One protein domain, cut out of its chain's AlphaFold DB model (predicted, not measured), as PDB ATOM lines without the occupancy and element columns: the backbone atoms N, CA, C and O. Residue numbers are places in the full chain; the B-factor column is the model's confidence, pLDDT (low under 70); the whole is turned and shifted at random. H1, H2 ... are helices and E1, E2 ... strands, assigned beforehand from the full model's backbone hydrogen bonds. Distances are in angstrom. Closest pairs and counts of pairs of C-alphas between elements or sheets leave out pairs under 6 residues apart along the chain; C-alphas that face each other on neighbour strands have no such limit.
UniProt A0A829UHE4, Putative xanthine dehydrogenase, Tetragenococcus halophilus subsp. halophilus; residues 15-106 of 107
ATOM      1  N   MET A  15     362.290 270.854 321.576       98.50
ATOM      2  CA  MET A  15     362.044 269.411 321.506       98.50
ATOM      3  C   MET A  15     363.147 268.610 322.211       98.50
ATOM      4  O   MET A  15     362.846 267.683 322.963       98.50
ATOM      5  N   HIS A  16     364.410 268.962 321.970       98.00
ATOM      6  CA  HIS A  16     365.546 268.281 322.590       98.00
ATOM      7  C   HIS A  16     365.625 268.561 324.086       98.00
ATOM      8  O   HIS A  16     365.771 267.628 324.866       98.00
ATOM      9  N   PHE A  17     365.410 269.805 324.510       98.00
ATOM     10  CA  PHE A  17     365.367 270.149 325.929       98.00
ATOM     11  C   PHE A  17     364.305 269.341 326.695       98.00
ATOM     12  O   PHE A  17     364.597 268.744 327.733       98.00
ATOM     13  N   LEU A  18     363.089 269.247 326.145       98.19
ATOM     14  CA  LEU A  18     361.997 268.456 326.723       98.19
ATOM     15  C   LEU A  18     362.378 266.981 326.896       98.19
ATOM     16  O   LEU A  18     362.139 266.387 327.946       98.19
ATOM     17  N   ARG A  19     362.955 266.376 325.858       98.31
ATOM     18  CA  ARG A  19     363.216 264.933 325.825       98.31
ATOM     19  C   ARG A  19     364.475 264.539 326.588       98.31
ATOM     20  O   ARG A  19     364.461 263.548 327.319       98.31
ATOM     21  N   ASP A  20     365.549 265.289 326.393       97.00
ATOM     22  CA  ASP A  20     366.899 264.865 326.749       97.00
ATOM     23  C   ASP A  20     367.283 265.360 328.151       97.00
ATOM     24  O   ASP A  20     367.880 264.606 328.920       97.00
ATOM     25  N   GLU A  21     366.860 266.574 328.525       96.25
ATOM     26  CA  GLU A  21     367.138 267.168 329.841       96.25
ATOM     27  C   GLU A  21     365.976 266.995 330.812       96.25
ATOM     28  O   GLU A  21     366.165 266.477 331.909       96.25
ATOM     29  N   MET A  22     364.760 267.356 330.399       96.81
ATOM     30  CA  MET A  22     363.582 267.238 331.264       96.81
ATOM     31  C   MET A  22     363.008 265.819 331.339       96.81
ATOM     32  O   MET A  22     362.128 265.557 332.156       96.81
ATOM     33  N   ARG A  23     363.470 264.902 330.479       97.69
ATOM     34  CA  ARG A  23     362.977 263.514 330.384       97.69
ATOM     35  C   ARG A  23     361.465 263.395 330.124       97.69
ATOM     36  O   ARG A  23     360.882 262.329 330.325       97.69
ATOM     37  N   LEU A  24     360.844 264.437 329.570       98.25
ATOM     38  CA  LEU A  24     359.469 264.443 329.064       98.25
ATOM     39  C   LEU A  24     359.442 263.825 327.657       98.25
ATOM     40  O   LEU A  24     359.369 264.496 326.623       98.25
ATOM     41  N   THR A  25     359.601 262.501 327.616       98.31
ATOM     42  CA  THR A  25     359.826 261.730 326.380       98.31
ATOM     43  C   THR A  25     358.568 261.469 325.549       98.31
ATOM     44  O   THR A  25     358.658 260.865 324.471       98.31
ATOM     45  N   GLY A  26     357.395 261.892 326.019       98.31
ATOM     46  CA  GLY A  26     356.122 261.791 325.318       98.31
ATOM     47  C   GLY A  26     356.110 262.593 324.020       98.31
ATOM     48  O   GLY A  26     355.634 262.092 323.004       98.31
ATOM     49  N   THR A  27     356.740 263.770 324.007       98.50
ATOM     50  CA  THR A  27     357.015 264.531 322.775       98.50
ATOM     51  C   THR A  27     357.993 263.748 321.898       98.50
ATOM     52  O   THR A  27     359.076 263.384 322.361       98.50
ATOM     53  N   LYS A  28     357.650 263.460 320.634       98.56
ATOM     54  CA  LYS A  28     358.460 262.581 319.768       98.56
ATOM     55  C   LYS A  28     359.218 263.334 318.683       98.56
ATOM     56  O   LYS A  28     358.669 264.224 318.040       98.56
ATOM     57  N   ASN A  29     360.447 262.896 318.411       98.12
ATOM     58  CA  ASN A  29     361.159 263.285 317.199       98.12
ATOM     59  C   ASN A  29     360.800 262.309 316.069       98.12
ATOM     60  O   ASN A  29     361.236 261.160 316.085       98.12
ATOM     61  N   GLY A  30     359.957 262.743 315.132       97.81
ATOM     62  CA  GLY A  30     359.631 261.959 313.935       97.81
ATOM     63  C   GLY A  30     360.362 262.410 312.670       97.81
ATOM     64  O   GLY A  30     360.506 261.617 311.748       97.81
ATOM     65  N   CYS A  31     360.788 263.675 312.593       97.62
ATOM     66  CA  CYS A  31     361.443 264.213 311.394       97.62
ATOM     67  C   CYS A  31     362.372 265.414 311.632       97.62
ATOM     68  O   CYS A  31     362.978 265.870 310.669       97.62
ATOM     69  N   ASP A  32     362.386 265.986 312.841       96.94
ATOM     70  CA  ASP A  32     363.154 267.184 313.233       96.94
ATOM     71  C   ASP A  32     363.150 268.386 312.258       96.94
ATOM     72  O   ASP A  32     364.090 269.163 312.166       96.94
ATOM     73  N   SER A  33     362.083 268.528 311.475       97.19
ATOM     74  CA  SER A  33     362.003 269.503 310.368       97.19
ATOM     75  C   SER A  33     360.629 270.160 310.247       97.19
ATOM     76  O   SER A  33     360.362 270.930 309.332       97.19
ATOM     77  N   GLY A  34     359.715 269.847 311.168       97.31
ATOM     78  CA  GLY A  34     358.350 270.367 311.153       97.31
ATOM     79  C   GLY A  34     357.395 269.659 310.184       97.31
ATOM     80  O   GLY A  34     356.225 270.026 310.134       97.31
ATOM     81  N   SER A  35     357.818 268.626 309.460       97.81
ATOM     82  CA  SER A  35     356.959 267.935 308.486       97.81
ATOM     83  C   SER A  35     355.895 267.028 309.125       97.81
ATOM     84  O   SER A  35     354.747 267.053 308.698       97.81
ATOM     85  N   CYS A  36     356.234 266.254 310.167       98.06
ATOM     86  CA  CYS A  36     355.364 265.167 310.659       98.06
ATOM     87  C   CYS A  36     354.385 265.534 311.792       98.06
ATOM     88  O   CYS A  36     353.396 264.837 311.987       98.06
ATOM     89  N   GLY A  37     354.668 266.568 312.594       98.25
ATOM     90  CA  GLY A  37     353.834 266.943 313.749       98.25
ATOM     91  C   GLY A  37     353.923 266.026 314.984       98.25
ATOM     92  O   GLY A  37     353.257 266.292 315.982       98.25
ATOM     93  N   ALA A  38     354.772 264.992 314.993       98.69
ATOM     94  CA  ALA A  38     354.930 264.097 316.151       98.69
ATOM     95  C   ALA A  38     355.470 264.805 317.418       98.69
ATOM     96  O   ALA A  38     355.276 264.333 318.538       98.69
ATOM     97  N   CYS A  39     356.109 265.962 317.237       98.75
ATOM     98  CA  CYS A  39     356.679 266.798 318.292       98.75
ATOM     99  C   CYS A  39     355.719 267.895 318.796       98.75
ATOM    100  O   CYS A  39     356.171 268.870 319.402       98.75
ATOM    101  N   THR A  40     354.421 267.808 318.486       98.81
ATOM    102  CA  THR A  40     353.468 268.875 318.827       98.81
ATOM    103  C   THR A  40     353.304 269.024 320.342       98.81
ATOM    104  O   THR A  40     353.041 268.052 321.046       98.81
ATOM    105  N   VAL A  41     353.442 270.262 320.814       98.81
ATOM    106  CA  VAL A  41     353.197 270.728 322.190       98.81
ATOM    107  C   VAL A  41     352.230 271.917 322.140       98.81
ATOM    108  O   VAL A  41     352.026 272.496 321.069       98.81
ATOM    109  N   LEU A  42     351.644 272.314 323.269       98.62
ATOM    110  CA  LEU A  42     350.953 273.604 323.361       98.62
ATOM    111  C   LEU A  42     351.932 274.680 323.821       98.62
ATOM    112  O   LEU A  42     352.673 274.464 324.775       98.62
ATOM    113  N   ILE A  43     351.905 275.834 323.159       98.38
ATOM    114  CA  ILE A  43     352.611 277.051 323.564       98.38
ATOM    115  C   ILE A  43     351.550 278.126 323.793       98.38
ATOM    116  O   ILE A  43     350.906 278.562 322.836       98.38
ATOM    117  N   ASN A  44     351.338 278.529 325.048       96.88
ATOM    118  CA  ASN A  44     350.224 279.389 325.470       96.88
ATOM    119  C   ASN A  44     348.881 278.899 324.889       96.88
ATOM    120  O   ASN A  44     348.176 279.638 324.200       96.88
ATOM    121  N   GLY A  45     348.595 277.604 325.055       96.00
ATOM    122  CA  GLY A  45     347.381 276.955 324.547       96.00
ATOM    123  C   GLY A  45     347.334 276.699 323.031       96.00
ATOM    124  O   GLY A  45     346.421 276.027 322.563       96.00
ATOM    125  N   LYS A  46     348.306 277.176 322.238       96.94
ATOM    126  CA  LYS A  46     348.334 276.965 320.779       96.94
ATOM    127  C   LYS A  46     349.187 275.755 320.407       96.94
ATOM    128  O   LYS A  46     350.358 275.697 320.767       96.94
ATOM    129  N   ALA A  47     348.632 274.829 319.624       98.12
ATOM    130  CA  ALA A  47     349.375 273.686 319.095       98.12
ATOM    131  C   ALA A  47     350.519 274.148 318.174       98.12
ATOM    132  O   ALA A  47     350.295 274.844 317.184       98.12
ATOM    133  N   CYS A  48     351.749 273.774 318.519       98.50
ATOM    134  CA  CYS A  48     352.974 274.175 317.835       98.50
ATOM    135  C   CYS A  48     353.951 272.997 317.753       98.50
ATOM    136  O   CYS A  48     354.032 272.165 318.654       98.50
ATOM    137  N   LYS A  49     354.735 272.935 316.674       98.62
ATOM    138  CA  LYS A  49     355.733 271.880 316.449       98.62
ATOM    139  C   LYS A  49     357.014 272.243 317.196       98.62
ATOM    140  O   LYS A  49     357.726 273.142 316.756       98.62
ATOM    141  N   SER A  50     357.309 271.571 318.310       98.62
ATOM    142  CA  SER A  50     358.411 271.975 319.203       98.62
ATOM    143  C   SER A  50     359.797 271.945 318.549       98.62
ATOM    144  O   SER A  50     360.658 272.719 318.948       98.62
ATOM    145  N   CYS A  51     360.012 271.127 317.511       98.38
ATOM    146  CA  CYS A  51     361.284 271.086 316.774       98.38
ATOM    147  C   CYS A  51     361.605 272.383 316.007       98.38
ATOM    148  O   CYS A  51     362.733 272.570 315.579       98.38
ATOM    149  N   LEU A  52     360.627 273.279 315.816       98.50
ATOM    150  CA  LEU A  52     360.819 274.557 315.119       98.50
ATOM    151  C   LEU A  52     361.148 275.724 316.065       98.50
ATOM    152  O   LEU A  52     361.239 276.865 315.617       98.50
ATOM    153  N   PHE A  53     361.283 275.466 317.367       98.31
ATOM    154  CA  PHE A  53     361.509 276.498 318.376       98.31
ATOM    155  C   PHE A  53     362.763 276.200 319.184       98.31
ATOM    156  O   PHE A  53     362.973 275.073 319.628       98.31
ATOM    157  N   ASN A  54     363.536 277.249 319.447       98.25
ATOM    158  CA  ASN A  54     364.537 277.253 320.506       98.25
ATOM    159  C   ASN A  54     363.933 277.796 321.812       98.25
ATOM    160  O   ASN A  54     362.914 278.495 321.776       98.25
ATOM    161  N   LEU A  55     364.561 277.502 322.953       97.81
ATOM    162  CA  LEU A  55     364.129 277.957 324.282       97.81
ATOM    163  C   LEU A  55     363.987 279.482 324.358       97.81
ATOM    164  O   LEU A  55     362.984 279.973 324.872       97.81
ATOM    165  N   SER A  56     364.905 280.227 323.742       97.06
ATOM    166  CA  SER A  56     364.855 281.692 323.645       97.06
ATOM    167  C   SER A  56     363.578 282.223 322.982       97.06
ATOM    168  O   SER A  56     363.120 283.322 323.282       97.06
ATOM    169  N   LYS A  57     362.950 281.452 322.084       97.81
ATOM    170  CA  LYS A  57     361.701 281.841 321.402       97.81
ATOM    171  C   LYS A  57     360.444 281.561 322.224       97.81
ATOM    172  O   LYS A  57     359.355 282.013 321.855       97.81
ATOM    173  N   VAL A  58     360.577 280.804 323.308       97.50
ATOM    174  CA  VAL A  58     359.473 280.386 324.178       97.50
ATOM    175  C   VAL A  58     359.679 280.798 325.632       97.50
ATOM    176  O   VAL A  58     358.982 280.311 326.520       97.50
ATOM    177  N   GLU A  59     360.599 281.727 325.871       96.69
ATOM    178  CA  GLU A  59     360.815 282.319 327.182       96.69
ATOM    179  C   GLU A  59     359.518 282.936 327.726       96.69
ATOM    180  O   GLU A  59     358.747 283.559 326.986       96.69
ATOM    181  N   ASN A  60     359.263 282.729 329.021       95.94
ATOM    182  CA  ASN A  60     358.057 283.183 329.722       95.94
ATOM    183  C   ASN A  60     356.733 282.689 329.106       95.94
ATOM    184  O   ASN A  60     355.677 283.276 329.347       95.94
ATOM    185  N   LYS A  61     356.764 281.610 328.311       98.06
ATOM    186  CA  LYS A  61     355.560 280.973 327.770       98.06
ATOM    187  C   LYS A  61     355.187 279.735 328.564       98.06
ATOM    188  O   LYS A  61     356.034 278.975 329.035       98.06
ATOM    189  N   GLU A  62     353.888 279.494 328.648       98.12
ATOM    190  CA  GLU A  62     353.361 278.237 329.135       98.12
ATOM    191  C   GLU A  62     353.533 277.170 328.055       98.12
ATOM    192  O   GLU A  62     353.051 277.313 326.929       98.12
ATOM    193  N   ILE A  63     354.232 276.095 328.409       98.56
ATOM    194  CA  ILE A  63     354.411 274.926 327.554       98.56
ATOM    195  C   ILE A  63     353.681 273.755 328.193       98.56
ATOM    196  O   ILE A  63     353.963 273.435 329.350       98.56
ATOM    197  N   THR A  64     352.798 273.108 327.434       98.62
ATOM    198  CA  THR A  64     352.087 271.893 327.853       98.62
ATOM    199  C   THR A  64     352.435 270.742 326.914       98.62
ATOM    200  O   THR A  64     352.216 270.823 325.702       98.62
ATOM    201  N   THR A  65     352.972 269.660 327.469       98.75
ATOM    202  CA  THR A  65     353.252 268.404 326.760       98.75
ATOM    203  C   THR A  65     352.164 267.363 327.043       98.75
ATOM    204  O   THR A  65     351.243 267.605 327.826       98.75
ATOM    205  N   ILE A  66     352.254 266.177 326.431       98.62
ATOM    206  CA  ILE A  66     351.313 265.069 326.688       98.62
ATOM    207  C   ILE A  66     351.320 264.616 328.158       98.62
ATOM    208  O   ILE A  66     350.318 264.140 328.685       98.62
ATOM    209  N   GLU A  67     352.441 264.788 328.850       98.56
ATOM    210  CA  GLU A  67     352.566 264.510 330.274       98.56
ATOM    211  C   GLU A  67     351.754 265.501 331.120       98.56
ATOM    212  O   GLU A  67     351.212 265.105 332.152       98.56
ATOM    213  N   GLY A  68     351.621 266.749 330.654       97.94
ATOM    214  CA  GLY A  68     350.988 267.857 331.373       97.94
ATOM    215  C   GLY A  68     349.489 268.047 331.140       97.94
ATOM    216  O   GLY A  68     348.892 268.884 331.811       97.94
ATOM    217  N   ILE A  69     348.853 267.306 330.224       97.94
ATOM    218  CA  ILE A  69     347.386 267.366 330.088       97.94
ATOM    219  C   ILE A  69     346.697 266.729 331.305       97.94
ATOM    220  O   ILE A  69     347.243 265.831 331.954       97.94
ATOM    221  N   SER A  70     345.475 267.176 331.609       97.38
ATOM    222  CA  SER A  70     344.722 266.700 332.777       97.38
ATOM    223  C   SER A  70     344.436 265.193 332.716       97.38
ATOM    224  O   SER A  70     344.279 264.622 331.634       97.38
ATOM    225  N   SER A  71     344.285 264.543 333.876       97.75
ATOM    226  CA  SER A  71     343.918 263.118 333.949       97.75
ATOM    227  C   SER A  71     342.629 262.821 333.180       97.75
ATOM    228  O   SER A  71     342.575 261.872 332.404       97.75
ATOM    229  N   ARG A  72     341.630 263.710 333.275       97.62
ATOM    230  CA  ARG A  72     340.380 263.575 332.517       97.62
ATOM    231  C   ARG A  72     340.609 263.580 331.004       97.62
ATOM    232  O   ARG A  72     339.994 262.784 330.303       97.62
ATOM    233  N   GLN A  73     341.474 264.456 330.490       97.50
ATOM    234  CA  GLN A  73     341.817 264.460 329.064       97.50
ATOM    235  C   GLN A  73     342.535 263.168 328.666       97.50
ATOM    236  O   GLN A  73     342.189 262.592 327.636       97.50
ATOM    237  N   LYS A  74     343.478 262.676 329.483       97.88
ATOM    238  CA  LYS A  74     344.177 261.403 329.226       97.88
ATOM    239  C   LYS A  74     343.193 260.242 329.090       97.88
ATOM    240  O   LYS A  74     343.278 259.508 328.107       97.88
ATOM    241  N   ASP A  75     342.230 260.126 330.002       98.25
ATOM    242  CA  ASP A  75     341.218 259.062 329.972       98.25
ATOM    243  C   ASP A  75     340.330 259.155 328.724       98.25
ATOM    244  O   ASP A  75     340.130 258.168 328.014       98.25
ATOM    245  N   VAL A  76     339.825 260.357 328.422       98.25
ATOM    246  CA  VAL A  76     338.926 260.590 327.282       98.25
ATOM    247  C   VAL A  76     339.625 260.304 325.957       98.25
ATOM    248  O   VAL A  76     339.072 259.587 325.122       98.25
ATOM    249  N   PHE A  77     340.838 260.826 325.756       98.12
ATOM    250  CA  PHE A  77     341.575 260.607 324.514       98.12
ATOM    251  C   PHE A  77     342.021 259.156 324.364       98.12
ATOM    252  O   PHE A  77     341.893 258.615 323.269       98.12
ATOM    253  N   SER A  78     342.464 258.505 325.446       97.25
ATOM    254  CA  SER A  78     342.831 257.084 325.410       97.25
ATOM    255  C   SER A  78     341.641 256.216 325.006       97.25
ATOM    256  O   SER A  78     341.763 255.396 324.096       97.25
ATOM    257  N   TYR A  79     340.470 256.436 325.616       98.25
ATOM    258  CA  TYR A  79     339.250 255.713 325.261       98.25
ATOM    259  C   TYR A  79     338.830 255.974 323.813       98.25
ATOM    260  O   TYR A  79     338.615 255.029 323.055       98.25
ATOM    261  N   ALA A  80     338.732 257.245 323.410       98.31
ATOM    262  CA  ALA A  80     338.259 257.612 322.079       98.31
ATOM    263  C   ALA A  80     339.171 257.047 320.982       98.31
ATOM    264  O   ALA A  80     338.686 256.389 320.064       98.31
ATOM    265  N   PHE A  81     340.488 257.231 321.113       98.12
ATOM    266  CA  PHE A  81     341.455 256.771 320.118       98.12
ATOM    267  C   PHE A  81     341.498 255.242 320.022       98.12
ATOM    268  O   PHE A  81     341.589 254.704 318.918       98.12
ATOM    269  N   ALA A  82     341.399 254.530 321.151       97.38
ATOM    270  CA  ALA A  82     341.319 253.071 321.149       97.38
ATOM    271  C   ALA A  82     340.013 252.584 320.505       97.38
ATOM    272  O   ALA A  82     340.030 251.697 319.654       97.38
ATOM    273  N   LYS A  83     338.876 253.196 320.864       98.38
ATOM    274  CA  LYS A  83     337.555 252.781 320.382       98.38
ATOM    275  C   LYS A  83     337.393 252.947 318.871       98.38
ATOM    276  O   LYS A  83     336.691 252.147 318.258       98.38
ATOM    277  N   THR A  84     338.032 253.954 318.279       98.00
ATOM    278  CA  THR A  84     337.982 254.210 316.832       98.00
ATOM    279  C   THR A  84     339.112 253.539 316.051       98.00
ATOM    280  O   THR A  84     339.192 253.732 314.842       98.00
ATOM    281  N   GLY A  85     340.018 252.804 316.706       97.31
ATOM    282  CA  GLY A  85     341.192 252.223 316.044       97.31
ATOM    283  C   GLY A  85     342.188 253.267 315.523       97.31
ATOM    284  O   GLY A  85     342.916 253.005 314.571       97.31
ATOM    285  N   ALA A  86     342.237 254.459 316.129       97.38
ATOM    286  CA  ALA A  86     343.129 255.549 315.716       97.38
ATOM    287  C   ALA A  86     344.607 255.309 316.087       97.38
ATOM    288  O   ALA A  86     345.470 256.122 315.754       97.38
ATOM    289  N   VAL A  87     344.910 254.212 316.788       97.06
ATOM    290  CA  VAL A  87     346.255 253.857 317.252       97.06
ATOM    291  C   VAL A  87     346.700 252.541 316.632       97.06
ATOM    292  O   VAL A  87     345.990 251.545 316.703       97.06
ATOM    293  N   GLN A  88     347.915 252.540 316.083       96.62
ATOM    294  CA  GLN A  88     348.650 251.325 315.717       96.62
ATOM    295  C   GLN A  88     349.949 251.256 316.531       96.62
ATOM    296  O   GLN A  88     349.926 250.879 317.695       96.62
ATOM    297  N   CYS A  89     351.076 251.721 315.977       97.94
ATOM    298  CA  CYS A  89     352.368 251.718 316.677       97.94
ATOM    299  C   CYS A  89     352.458 252.719 317.845       97.94
ATOM    300  O   CYS A  89     353.397 252.668 318.632       97.94
ATOM    301  N   GLY A  90     351.531 253.676 317.932       97.62
ATOM    302  CA  GLY A  90     351.477 254.657 319.018       97.62
ATOM    303  C   GLY A  90     352.423 255.857 318.884       97.62
ATOM    304  O   GLY A  90     352.234 256.846 319.587       97.62
ATOM    305  N   TYR A  91     353.405 255.834 317.976       98.44
ATOM    306  CA  TYR A  91     354.474 256.846 317.953       98.44
ATOM    307  C   TYR A  91     353.966 258.276 317.710       98.44
ATOM    308  O   TYR A  91     354.404 259.209 318.375       98.44
ATOM    309  N   CYS A  92     353.010 258.473 316.798       98.25
ATOM    310  CA  CYS A  92     352.462 259.803 316.505       98.25
ATOM    311  C   CYS A  92     351.396 260.274 317.510       98.25
ATOM    312  O   CYS A  92     351.031 261.451 317.506       98.25
ATOM    313  N   ILE A  93     350.893 259.381 318.366       98.44
ATOM    314  CA  ILE A  93     349.694 259.626 319.174       98.44
ATOM    315  C   ILE A  93     349.860 260.778 320.167       98.44
ATOM    316  O   ILE A  93     348.943 261.593 320.231       98.44
ATOM    317  N   PRO A  94     350.999 260.953 320.865       98.62
ATOM    318  CA  PRO A  94     351.195 262.125 321.718       98.62
ATOM    319  C   PRO A  94     350.978 263.459 320.991       98.62
ATOM    320  O   PRO A  94     350.253 264.322 321.482       98.62
ATOM    321  N   GLY A  95     351.542 263.603 319.786       98.62
ATOM    322  CA  GLY A  95     351.376 264.804 318.965       98.62
ATOM    323  C   GLY A  95     349.940 264.982 318.459       98.62
ATOM    324  O   GLY A  95     349.431 266.103 318.448       98.62
ATOM    325  N   MET A  96     349.263 263.885 318.096       98.56
ATOM    326  CA  MET A  96     347.854 263.909 317.680       98.56
ATOM    327  C   MET A  96     346.921 264.322 318.823       98.56
ATOM    328  O   MET A  96     346.058 265.174 318.626       98.56
ATOM    329  N   VAL A  97     347.120 263.778 320.028       98.62
ATOM    330  CA  VAL A  97     346.331 264.132 321.217       98.62
ATOM    331  C   VAL A  97     346.518 265.603 321.567       98.62
ATOM    332  O   VAL A  97     345.532 266.313 321.745       98.62
ATOM    333  N   ILE A  98     347.757 266.099 321.600       98.62
ATOM    334  CA  ILE A  98     348.004 267.519 321.873       98.62
ATOM    335  C   ILE A  98     347.393 268.424 320.798       98.62
ATOM    336  O   ILE A  98     346.810 269.457 321.128       98.62
ATOM    337  N   SER A  99     347.471 268.033 319.525       98.38
ATOM    338  CA  SER A  99     346.822 268.775 318.437       98.38
ATOM    339  C   SER A  99     345.306 268.852 318.641       98.38
ATOM    340  O   SER A  99     344.720 269.921 318.481       98.38
ATOM    341  N   ALA A 100     344.678 267.744 319.047       97.81
ATOM    342  CA  ALA A 100     343.251 267.697 319.340       97.81
ATOM    343  C   ALA A 100     342.879 268.536 320.571       97.81
ATOM    344  O   ALA A 100     341.889 269.261 320.522       97.81
ATOM    345  N   VAL A 101     343.682 268.510 321.644       97.75
ATOM    346  CA  VAL A 101     343.494 269.403 322.801       97.75
ATOM    347  C   VAL A 101     343.521 270.858 322.344       97.75
ATOM    348  O   VAL A 101     342.557 271.576 322.585       97.75
ATOM    349  N   GLY A 102     344.568 271.271 321.622       96.81
ATOM    350  CA  GLY A 102     344.707 272.649 321.146       96.81
ATOM    351  C   GLY A 102     343.587 273.093 320.199       96.81
ATOM    352  O   GLY A 102     343.261 274.276 320.162       96.81
ATOM    353  N   LEU A 103     342.980 272.165 319.449       96.81
ATOM    354  CA  LEU A 103     341.797 272.434 318.631       96.81
ATOM    355  C   LEU A 103     340.539 272.627 319.491       96.81
ATOM    356  O   LEU A 103     339.804 273.584 319.278       96.81
ATOM    357  N   LEU A 104     340.292 271.726 320.446       95.44
ATOM    358  CA  LEU A 104     339.057 271.696 321.239       95.44
ATOM    359  C   LEU A 104     338.990 272.785 322.313       95.44
ATOM    360  O   LEU A 104     337.899 273.163 322.725       95.44
ATOM    361  N   THR A 105     340.134 273.286 322.778       91.56
ATOM    362  CA  THR A 105     340.198 274.375 323.764       91.56
ATOM    363  C   THR A 105     340.298 275.757 323.122       91.56
ATOM    364  O   THR A 105     340.431 276.754 323.829       91.56
ATOM    365  N   LYS A 106     340.283 275.838 321.787       82.81
ATOM    366  CA  LYS A 106     340.351 277.105 321.063       82.81
ATOM    367  C   LYS A 106     338.997 277.810 321.176       82.81
ATOM    368  O   LYS A 106     337.995 277.279 320.705       82.81
TER     369      LYS A 106
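What this domain is: This is residues 15 to 106 of the 107 residues of the protein "Putative xanthine dehydrogenase" of Tetragenococcus halophilus subsp. halophilus (UniProt A0A829UHE4). The hairpin E1 E2, with helix H3 packed on it, makes the middle of an elongated domain; H1 lies toward one end, H2 toward the other, with long loops between. The 92 printed residues include named elements H1, E1, E2, H2, H3 in that order, mostly helix, though under half are in named elements. The antiparallel sheet is E1 - E2. The whole is compact, radius of gyration of the C-alphas 12.7 A, spans 40 by 25 by 22 A.

How they stand to each other: H1, residues 15 to 21, is apart from H3, residues 93 to 104. E1, residues 40 to 43, and E2, residues 46 to 49, form a hairpin; N 41 and O 48 are within hydrogen-bond range, 2.9 A. The closest C-alphas of E1 and H3, Thr 40 and Gly 95, are 4.6 A apart. H2, residues 71 to 83, is close to but not clearly touching H3; their closest C-alphas, Phe 77 and Val 97, are 6.8 A apart. In H1, H2 and H3 every O i to N i+4 pair is within hydrogen-bond range.

Where its parts are: H1 begins at C-alpha 15 (362.044, 269.411, 321.506). H2 is 18.2 A long; H3, 16.2 A, ends at C-alpha 104 (339.057, 271.696, 321.239).

The domain as a whole: The printed part has no cut. Links H1 to E1 and E2 to H2 are long. No printed residue is under 70 in pLDDT.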